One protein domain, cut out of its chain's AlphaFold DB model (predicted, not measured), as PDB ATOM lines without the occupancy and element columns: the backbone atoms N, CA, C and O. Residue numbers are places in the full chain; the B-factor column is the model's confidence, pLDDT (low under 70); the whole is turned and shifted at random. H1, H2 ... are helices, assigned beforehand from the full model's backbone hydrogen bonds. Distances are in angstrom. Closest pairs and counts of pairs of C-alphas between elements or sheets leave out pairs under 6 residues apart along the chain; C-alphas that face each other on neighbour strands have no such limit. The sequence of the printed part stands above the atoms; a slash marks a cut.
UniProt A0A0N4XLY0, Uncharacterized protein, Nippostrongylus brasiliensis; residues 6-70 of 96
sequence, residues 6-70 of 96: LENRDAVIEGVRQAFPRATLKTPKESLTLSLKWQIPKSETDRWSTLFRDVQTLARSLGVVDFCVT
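This is residues 6 to 70 of the 96 residues of an uncharacterized protein of Nippostrongylus brasiliensis (UniProt A0A0N4XLY0). Two helices, H1 and H2, make a loose-angled helical hairpin, and the long link between them, residues 20 to 47, runs back the length of H1, turns, and runs forward again to the start of H2. After H2 a tail, residues 62 to 70, folds back. The printed part has 65 residues with two named helices, H1 then H2, and no named strand; its class is all helix, though under half of the residues are in named elements. It is compact, with a radius of gyration of the C-alphas of 11.8 A, and elongated, spanning 35 by 22 by 19 A.

H1, residues 6 to 19, touches H2, residues 48 to 61, with residues 15 to 19 alone, and H2 touches H1 with residues 54 to 58 alone. Their closest C-alphas, those of Gly 15 and Leu 58, are 7.3 A apart. This hairpin has a steep tilt of 39 degrees, opposite ways. In H1 and H2 every O i to N i+4 pair is within hydrogen-bond range.

H1 is 20.0 A long from C-alpha 6 at (106.634, 36.273, 61.022). H2 is 19.9 A long and ends at C-alpha 61, (108.065, 47.880, 48.363).

The farthest C-alphas, of Leu 32 and Thr 45, are 35.6 A apart. The link is long, with residues 24 to 25 paired antiparallel with 38 to 39. The printed part has no cut; pLDDT is under 70 at residues 6 to 7, 29 to 30 and 32.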
ATOM      1  N   LEU A   6     107.784  36.917  61.677       55.38
ATOM      2  CA  LEU A   6     106.634  36.273  61.022       55.38
ATOM      3  C   LEU A   6     105.668  37.282  60.385       55.38
ATOM      4  O   LEU A   6     105.157  37.019  59.306       55.38
ATOM      5  N   GLU A   7     105.483  38.461  60.977       62.34
ATOM      6  CA  GLU A   7     104.549  39.476  60.458       62.34
ATOM      7  C   GLU A   7     104.961  39.977  59.061       62.34
ATOM      8  O   GLU A   7     104.133  40.095  58.158       62.34
ATOM      9  N   ASN A   8     106.267  40.157  58.839       73.88
ATOM     10  CA  ASN A   8     106.803  40.479  57.515       73.88
ATOM     11  C   ASN A   8     106.747  39.287  56.553       73.88
ATOM     12  O   ASN A   8     106.642  39.479  55.344       73.88
ATOM     13  N   ARG A   9     106.805  38.052  57.063       79.50
ATOM     14  CA  ARG A   9     106.764  36.846  56.231       79.50
ATOM     15  C   ARG A   9     105.424  36.726  55.515       79.50
ATOM     16  O   ARG A   9     105.407  36.550  54.300       79.50
ATOM     17  N   ASP A  10     104.323  36.826  56.252       82.88
ATOM     18  CA  ASP A  10     102.978  36.714  55.684       82.88
ATOM     19  C   ASP A  10     102.686  37.855  54.697       82.88
ATOM     20  O   ASP A  10     102.139  37.607  53.621       82.88
ATOM     21  N   ALA A  11     103.153  39.074  54.989       85.25
ATOM     22  CA  ALA A  11     103.060  40.205  54.066       85.25
ATOM     23  C   ALA A  11     103.812  39.950  52.747       85.25
ATOM     24  O   ALA A  11     103.290  40.235  51.667       85.25
ATOM     25  N   VAL A  12     105.015  39.363  52.810       85.88
ATOM     26  CA  VAL A  12     105.774  39.000  51.604       85.88
ATOM     27  C   VAL A  12     105.094  37.872  50.835       85.88
ATOM     28  O   VAL A  12     105.019  37.939  49.610       85.88
ATOM     29  N   ILE A  13     104.562  36.858  51.523       87.75
ATOM     30  CA  ILE A  13     103.824  35.763  50.878       87.75
ATOM     31  C   ILE A  13     102.627  36.307  50.100       87.75
ATOM     32  O   ILE A  13     102.436  35.929  48.943       87.75
ATOM     33  N   GLU A  14     101.859  37.211  50.701       88.31
ATOM     34  CA  GLU A  14     100.700  37.803  50.041       88.31
ATOM     35  C   GLU A  14     101.105  38.731  48.888       88.31
ATOM     36  O   GLU A  14     100.535  38.647  47.801       88.31
ATOM     37  N   GLY A  15     102.151  39.545  49.064       88.56
ATOM     38  CA  GLY A  15     102.682  40.392  47.995       88.56
ATOM     39  C   GLY A  15     103.165  39.586  46.784       88.56
ATOM     40  O   GLY A  15     102.839  39.914  45.642       88.56
ATOM     41  N   VAL A  16     103.883  38.482  47.017       88.50
ATOM     42  CA  VAL A  16     104.319  37.572  45.946       88.50
ATOM     43  C   VAL A  16     103.125  36.877  45.301       88.50
ATOM     44  O   VAL A  16     103.103  36.746  44.082       88.50
ATOM     45  N   ARG A  17     102.108  36.477  46.071       89.00
ATOM     46  CA  ARG A  17     100.885  35.872  45.527       89.00
ATOM     47  C   ARG A  17     100.120  36.835  44.613       89.00
ATOM     48  O   ARG A  17      99.578  36.395  43.602       89.00
ATOM     49  N   GLN A  18     100.080  38.124  44.946       88.75
ATOM     50  CA  GLN A  18      99.439  39.144  44.110       88.75
ATOM     51  C   GLN A  18     100.249  39.453  42.845       88.75
ATOM     52  O   GLN A  18      99.674  39.550  41.763       88.75
ATOM     53  N   ALA A  19     101.575  39.571  42.959       87.75
ATOM     54  CA  ALA A  19     102.451  39.864  41.822       87.75
ATOM     55  C   ALA A  19     102.635  38.659  40.879       87.75
ATOM     56  O   ALA A  19     102.696  38.815  39.662       87.75
ATOM     57  N   PHE A  20     102.701  37.451  41.437       88.56
ATOM     58  CA  PHE A  20     102.956  36.202  40.727       88.56
ATOM     59  C   PHE A  20     101.919  35.141  41.134       88.56
ATOM     60  O   PHE A  20     102.236  34.204  41.868       88.56
ATOM     61  N   PRO A  21     100.677  35.217  40.627       86.25
ATOM     62  CA  PRO A  21      99.589  34.325  41.042       86.25
ATOM     63  C   PRO A  21      99.821  32.854  40.679       86.25
ATOM     64  O   PRO A  21      99.214  31.962  41.265       86.25
ATOM     65  N   ARG A  22     100.703  32.589  39.710       87.12
ATOM     66  CA  ARG A  22     101.096  31.233  39.310       87.12
ATOM     67  C   ARG A  22     102.296  30.700  40.100       87.12
ATOM     68  O   ARG A  22     102.706  29.571  39.856       87.12
ATOM     69  N   ALA A  23     102.894  31.500  40.986       89.00
ATOM     70  CA  ALA A  23     104.058  31.090  41.756       89.00
ATOM     71  C   ALA A  23     103.669  30.148  42.901       89.00
ATOM     72  O   ALA A  23     102.743  30.416  43.664       89.00
ATOM     73  N   THR A  24     104.438  29.077  43.066       88.12
ATOM     74  CA  THR A  24     104.241  28.100  44.139       88.12
ATOM     75  C   THR A  24     105.306  28.286  45.208       88.12
ATOM     76  O   THR A  24     106.499  28.182  44.922       88.12
ATOM     77  N   LEU A  25     104.888  28.534  46.452       88.62
ATOM     78  CA  LEU A  25     105.798  28.597  47.596       88.62
ATOM     79  C   LEU A  25     106.369  27.198  47.879       88.62
ATOM     80  O   LEU A  25     105.619  26.255  48.120       88.62
ATOM     81  N   LYS A  26     107.697  27.074  47.854       86.25
ATOM     82  CA  LYS A  26     108.426  25.831  48.160       86.25
ATOM     83  C   LYS A  26     108.918  25.769  49.601       86.25
ATOM     84  O   LYS A  26     109.181  24.680  50.097       86.25
ATOM     85  N   THR A  27     109.041  26.907  50.280       83.62
ATOM     86  CA  THR A  27     109.435  26.924  51.693       83.62
ATOM     87  C   THR A  27     108.262  26.488  52.579       83.62
ATOM     88  O   THR A  27     107.223  27.157  52.564       83.62
ATOM     89  N   PRO A  28     108.399  25.420  53.385       77.12
ATOM     90  CA  PRO A  28     107.332  24.977  54.274       77.12
ATOM     91  C   PRO A  28     107.059  25.999  55.384       77.12
ATOM     92  O   PRO A  28     107.949  26.725  55.840       77.12
ATOM     93  N   LYS A  29     105.804  26.060  55.846       69.25
ATOM     94  CA  LYS A  29     105.377  26.996  56.903       69.25
ATOM     95  C   LYS A  29     106.118  26.776  58.222       69.25
ATOM     96  O   LYS A  29     106.381  27.748  58.921       69.25
ATOM     97  N   GLU A  30     106.517  25.540  58.494       69.00
ATOM     98  CA  GLU A  30     107.244  25.120  59.699       69.00
ATOM     99  C   GLU A  30     108.739  25.469  59.659       69.00
ATOM    100  O   GLU A  30     109.428  25.373  60.673       69.00
ATOM    101  N   SER A  31     109.258  25.896  58.501       70.06
ATOM    102  CA  SER A  31     110.649  26.320  58.391       70.06
ATOM    103  C   SER A  31     110.863  27.624  59.157       70.06
ATOM    104  O   SER A  31     110.204  28.627  58.883       70.06
ATOM    105  N   LEU A  32     111.820  27.624  60.086       68.69
ATOM    106  CA  LEU A  32     112.232  28.801  60.864       68.69
ATOM    107  C   LEU A  32     113.107  29.778  60.051       68.69
ATOM    108  O   LEU A  32     113.733  30.674  60.615       68.69
ATOM    109  N   THR A  33     113.186  29.606  58.729       74.94
ATOM    110  CA  THR A  33     114.006  30.442  57.853       74.94
ATOM    111  C   THR A  33     113.269  31.721  57.478       74.94
ATOM    112  O   THR A  33     112.106  31.694  57.078       74.94
ATOM    113  N   LEU A  34     113.980  32.847  57.504       77.19
ATOM    114  CA  LEU A  34     113.481  34.115  56.955       77.19
ATOM    115  C   LEU A  34     113.538  34.147  55.418       77.19
ATOM    116  O   LEU A  34     112.896  34.979  54.785       77.19
ATOM    117  N   SER A  35     114.286  33.224  54.811       81.62
ATOM    118  CA  SER A  35     114.375  33.064  53.364       81.62
ATOM    119  C   SER A  35     113.187  32.269  52.830       81.62
ATOM    120  O   SER A  35     112.932  31.136  53.245       81.62
ATOM    121  N   LEU A  36     112.484  32.851  51.866       87.06
ATOM    122  CA  LEU A  36     111.351  32.231  51.198       87.06
ATOM    123  C   LEU A  36     111.726  31.914  49.748       87.06
ATOM    124  O   LEU A  36     112.317  32.739  49.054       87.06
ATOM    125  N   LYS A  37     111.402  30.701  49.298       88.38
ATOM    126  CA  LYS A  37     111.638  30.235  47.931       88.38
ATOM    127  C   LYS A  37     110.310  30.013  47.232       88.38
ATOM    128  O   LYS A  37     109.461  29.274  47.732       88.38
ATOM    129  N   TRP A  38     110.180  30.585  46.042       88.94
ATOM    130  CA  TRP A  38     109.053  30.343  45.149       88.94
ATOM    131  C   TRP A  38     109.530  29.771  43.829       88.94
ATOM    132  O   TRP A  38     110.584  30.137  43.316       88.94
ATOM    133  N   GLN A  39     108.708  28.894  43.271       89.19
ATOM    134  CA  GLN A  39     108.835  28.432  41.903       89.19
ATOM    135  C   GLN A  39     107.851  29.220  41.042       89.19
ATOM    136  O   GLN A  39     106.642  29.107  41.233       89.19
ATOM    137  N   ILE A  40     108.366  30.003  40.095       88.81
ATOM    138  CA  ILE A  40     107.553  30.781  39.158       88.81
ATOM    139  C   ILE A  40     107.534  30.029  37.819       88.81
ATOM    140  O   ILE A  40     108.597  29.842  37.223       88.81
ATOM    141  N   PRO A  41     106.370  29.554  37.339       85.31
ATOM    142  CA  PRO A  41     106.280  28.899  36.044       85.31
ATOM    143  C   PRO A  41     106.506  29.925  34.936       85.31
ATOM    144  O   PRO A  41     105.885  30.986  34.921       85.31
ATOM    145  N   LYS A  42     107.404  29.593  34.014       81.25
ATOM    146  CA  LYS A  42     107.808  30.461  32.911       81.25
ATOM    147  C   LYS A  42     106.942  30.185  31.681       81.25
ATOM    148  O   LYS A  42     106.708  29.027  31.345       81.25
ATOM    149  N   SER A  43     106.478  31.238  31.020       81.69
ATOM    150  CA  SER A  43     105.762  31.187  29.739       81.69
ATOM    151  C   SER A  43     106.703  31.597  28.600       81.69
ATOM    152  O   SER A  43     107.723  32.244  28.828       81.69
ATOM    153  N   GLU A  44     106.370  31.258  27.354       76.75
ATOM    154  CA  GLU A  44     107.222  31.554  26.185       76.75
ATOM    155  C   GLU A  44     107.453  33.058  25.958       76.75
ATOM    156  O   GLU A  44     108.469  33.468  25.399       76.75
ATOM    157  N   THR A  45     106.534  33.897  26.433       81.38
ATOM    158  CA  THR A  45     106.624  35.358  26.355       81.38
ATOM    159  C   THR A  45     107.360  35.991  27.541       81.38
ATOM    160  O   THR A  45     107.650  37.191  27.504       81.38
ATOM    161  N   ASP A  46     107.696  35.215  28.580       83.31
ATOM    162  CA  ASP A  46     108.305  35.737  29.802       83.31
ATOM    163  C   ASP A  46     109.785  36.070  29.600       83.31
ATOM    164  O   ASP A  46     110.638  35.220  29.320       83.31
ATOM    165  N   ARG A  47     110.111  37.345  29.813       87.19
ATOM    166  CA  ARG A  47     111.487  37.844  29.761       87.19
ATOM    167  C   ARG A  47     112.076  37.903  31.156       87.19
ATOM    168  O   ARG A  47     111.516  38.538  32.048       87.19
ATOM    169  N   TRP A  48     113.279  37.353  31.305       86.69
ATOM    170  CA  TRP A  48     114.019  37.383  32.567       86.69
ATOM    171  C   TRP A  48     114.209  38.801  33.117       86.69
ATOM    172  O   TRP A  48     114.049  39.036  34.307       86.69
ATOM    173  N   SER A  49     114.480  39.769  32.237       88.25
ATOM    174  CA  SER A  49     114.631  41.180  32.609       88.25
ATOM    175  C   SER A  49     113.361  41.786  33.206       88.25
ATOM    176  O   SER A  49     113.437  42.611  34.111       88.25
ATOM    177  N   THR A  50     112.194  41.372  32.709       88.88
ATOM    178  CA  THR A  50     110.893  41.812  33.227       88.88
ATOM    179  C   THR A  50     110.634  41.168  34.581       88.88
ATOM    180  O   THR A  50     110.420  41.885  35.549       88.88
ATOM    181  N   LEU A  51     110.813  39.850  34.676       88.81
ATOM    182  CA  LEU A  51     110.631  39.109  35.921       88.81
ATOM    183  C   LEU A  51     111.548  39.635  37.036       88.81
ATOM    184  O   LEU A  51     111.087  39.909  38.139       88.81
ATOM    185  N   PHE A  52     112.830  39.868  36.740       90.06
ATOM    186  CA  PHE A  52     113.776  40.431  37.704       90.06
ATOM    187  C   PHE A  52     113.374  41.839  38.161       90.06
ATOM    188  O   PHE A  52     113.402  42.124  39.356       90.06
ATOM    189  N   ARG A  53     112.962  42.716  37.235       90.62
ATOM    190  CA  ARG A  53     112.491  44.070  37.568       90.62
ATOM    191  C   ARG A  53     111.253  44.028  38.464       90.62
ATOM    192  O   ARG A  53     111.160  44.811  39.411       90.62
ATOM    193  N   ASP A  54     110.314  43.138  38.172       90.25
ATOM    194  CA  ASP A  54     109.063  43.027  38.918       90.25
ATOM    195  C   ASP A  54     109.337  42.498  40.340       90.25
ATOM    196  O   ASP A  54     108.877  43.097  41.314       90.25
ATOM    197  N   VAL A  55     110.201  41.482  40.483       89.75
ATOM    198  CA  VAL A  55     110.676  40.995  41.794       89.75
ATOM    199  C   VAL A  55     111.430  42.090  42.553       89.75
ATOM    200  O   VAL A  55     111.174  42.293  43.735       89.75
ATOM    201  N   GLN A  56     112.317  42.841  41.898       90.56
ATOM    202  CA  GLN A  56     113.069  43.932  42.526       90.56
ATOM    203  C   GLN A  56     112.152  45.052  43.036       90.56
ATOM    204  O   GLN A  56     112.379  45.609  44.111       90.56
ATOM    205  N   THR A  57     111.124  45.399  42.262       91.00
ATOM    206  CA  THR A  57     110.139  46.423  42.636       91.00
ATOM    207  C   THR A  57     109.332  45.965  43.845       91.00
ATOM    208  O   THR A  57     109.198  46.711  44.817       91.00
ATOM    209  N   LEU A  58     108.877  44.710  43.824       88.94
ATOM    210  CA  LEU A  58     108.167  44.087  44.933       88.94
ATOM    211  C   LEU A  58     109.042  44.024  46.196       88.94
ATOM    212  O   LEU A  58     108.629  44.494  47.255       88.94
ATOM    213  N   ALA A  59     110.280  43.543  46.077       87.81
ATOM    214  CA  ALA A  59     111.246  43.459  47.171       87.81
ATOM    215  C   ALA A  59     111.483  44.822  47.838       87.81
ATOM    216  O   ALA A  59     111.442  44.925  49.062       87.81
ATOM    217  N   ARG A  60     111.643  45.888  47.041       87.50
ATOM    218  CA  ARG A  60     111.772  47.262  47.553       87.50
ATOM    219  C   ARG A  60     110.519  47.736  48.281       87.50
ATOM    220  O   ARG A  60     110.645  48.330  49.345       87.50
ATOM    221  N   SER A  61     109.331  47.474  47.732       86.38
ATOM    222  CA  SER A  61     108.065  47.880  48.363       86.38
ATOM    223  C   SER A  61     107.804  47.186  49.704       86.38
ATOM    224  O   SER A  61     107.188  47.774  50.584       86.38
ATOM    225  N   LEU A  62     108.310  45.961  49.870       84.19
ATOM    226  CA  LEU A  62     108.129  45.138  51.067       84.19
ATOM    227  C   LEU A  62     109.319  45.213  52.041       84.19
ATOM    228  O   LEU A  62     109.293  44.565  53.085       84.19
ATOM    229  N   GLY A  63     110.368  45.972  51.710       83.00
ATOM    230  CA  GLY A  63     111.565  46.103  52.547       83.00
ATOM    231  C   GLY A  63     112.400  44.821  52.659       83.00
ATOM    232  O   GLY A  63     113.038  44.590  53.685       83.00
ATOM    233  N   VAL A  64     112.394  43.968  51.630       84.25
ATOM    234  CA  VAL A  64     113.212  42.747  51.588       84.25
ATOM    235  C   VAL A  64     114.691  43.124  51.461       84.25
ATOM    236  O   VAL A  64     115.070  43.864  50.555       84.25
ATOM    237  N   VAL A  65     115.523  42.601  52.368       82.38
ATOM    238  CA  VAL A  65     116.962  42.928  52.457       82.38
ATOM    239  C   VAL A  65     117.752  42.368  51.276       82.38
ATOM    240  O   VAL A  65     118.593  43.066  50.720       82.38
ATOM    241  N   ASP A  66     117.477  41.123  50.897       84.06
ATOM    242  CA  ASP A  66     118.174  40.431  49.817       84.06
ATOM    243  C   ASP A  66     117.213  39.489  49.085       84.06
ATOM    244  O   ASP A  66     116.334  38.875  49.697       84.06
ATOM    245  N   PHE A  67     117.364  39.400  47.766       88.12
ATOM    246  CA  PHE A  67     116.617  38.467  46.937       88.12
ATOM    247  C   PHE A  67     117.502  37.959  45.805       88.12
ATOM    248  O   PHE A  67     118.329  38.686  45.254       88.12
ATOM    249  N   CYS A  68     117.262  36.720  45.393       87.44
ATOM    250  CA  CYS A  68     117.855  36.158  44.194       87.44
ATOM    251  C   CYS A  68     116.764  35.529  43.328       87.44
ATOM    252  O   CYS A  68     115.780  34.978  43.825       87.44
ATOM    253  N   VAL A  69     116.937  35.634  42.014       87.31
ATOM    254  CA  VAL A  69     116.113  34.922  41.040       87.31
ATOM    255  C   VAL A  69     117.045  33.950  40.336       87.31
ATOM    256  O   VAL A  69     118.088  34.357  39.825       87.31
ATOM    257  N   THR A  70     116.698  32.669  40.329       85.00
ATOM    258  CA  THR A  70     117.486  31.617  39.683       85.00
ATOM    259  C   THR A  70     116.610  30.837  38.714       85.00
ATOM    260  O   THR A  70     115.405  30.692  38.913       85.00
TER     261      THR A  70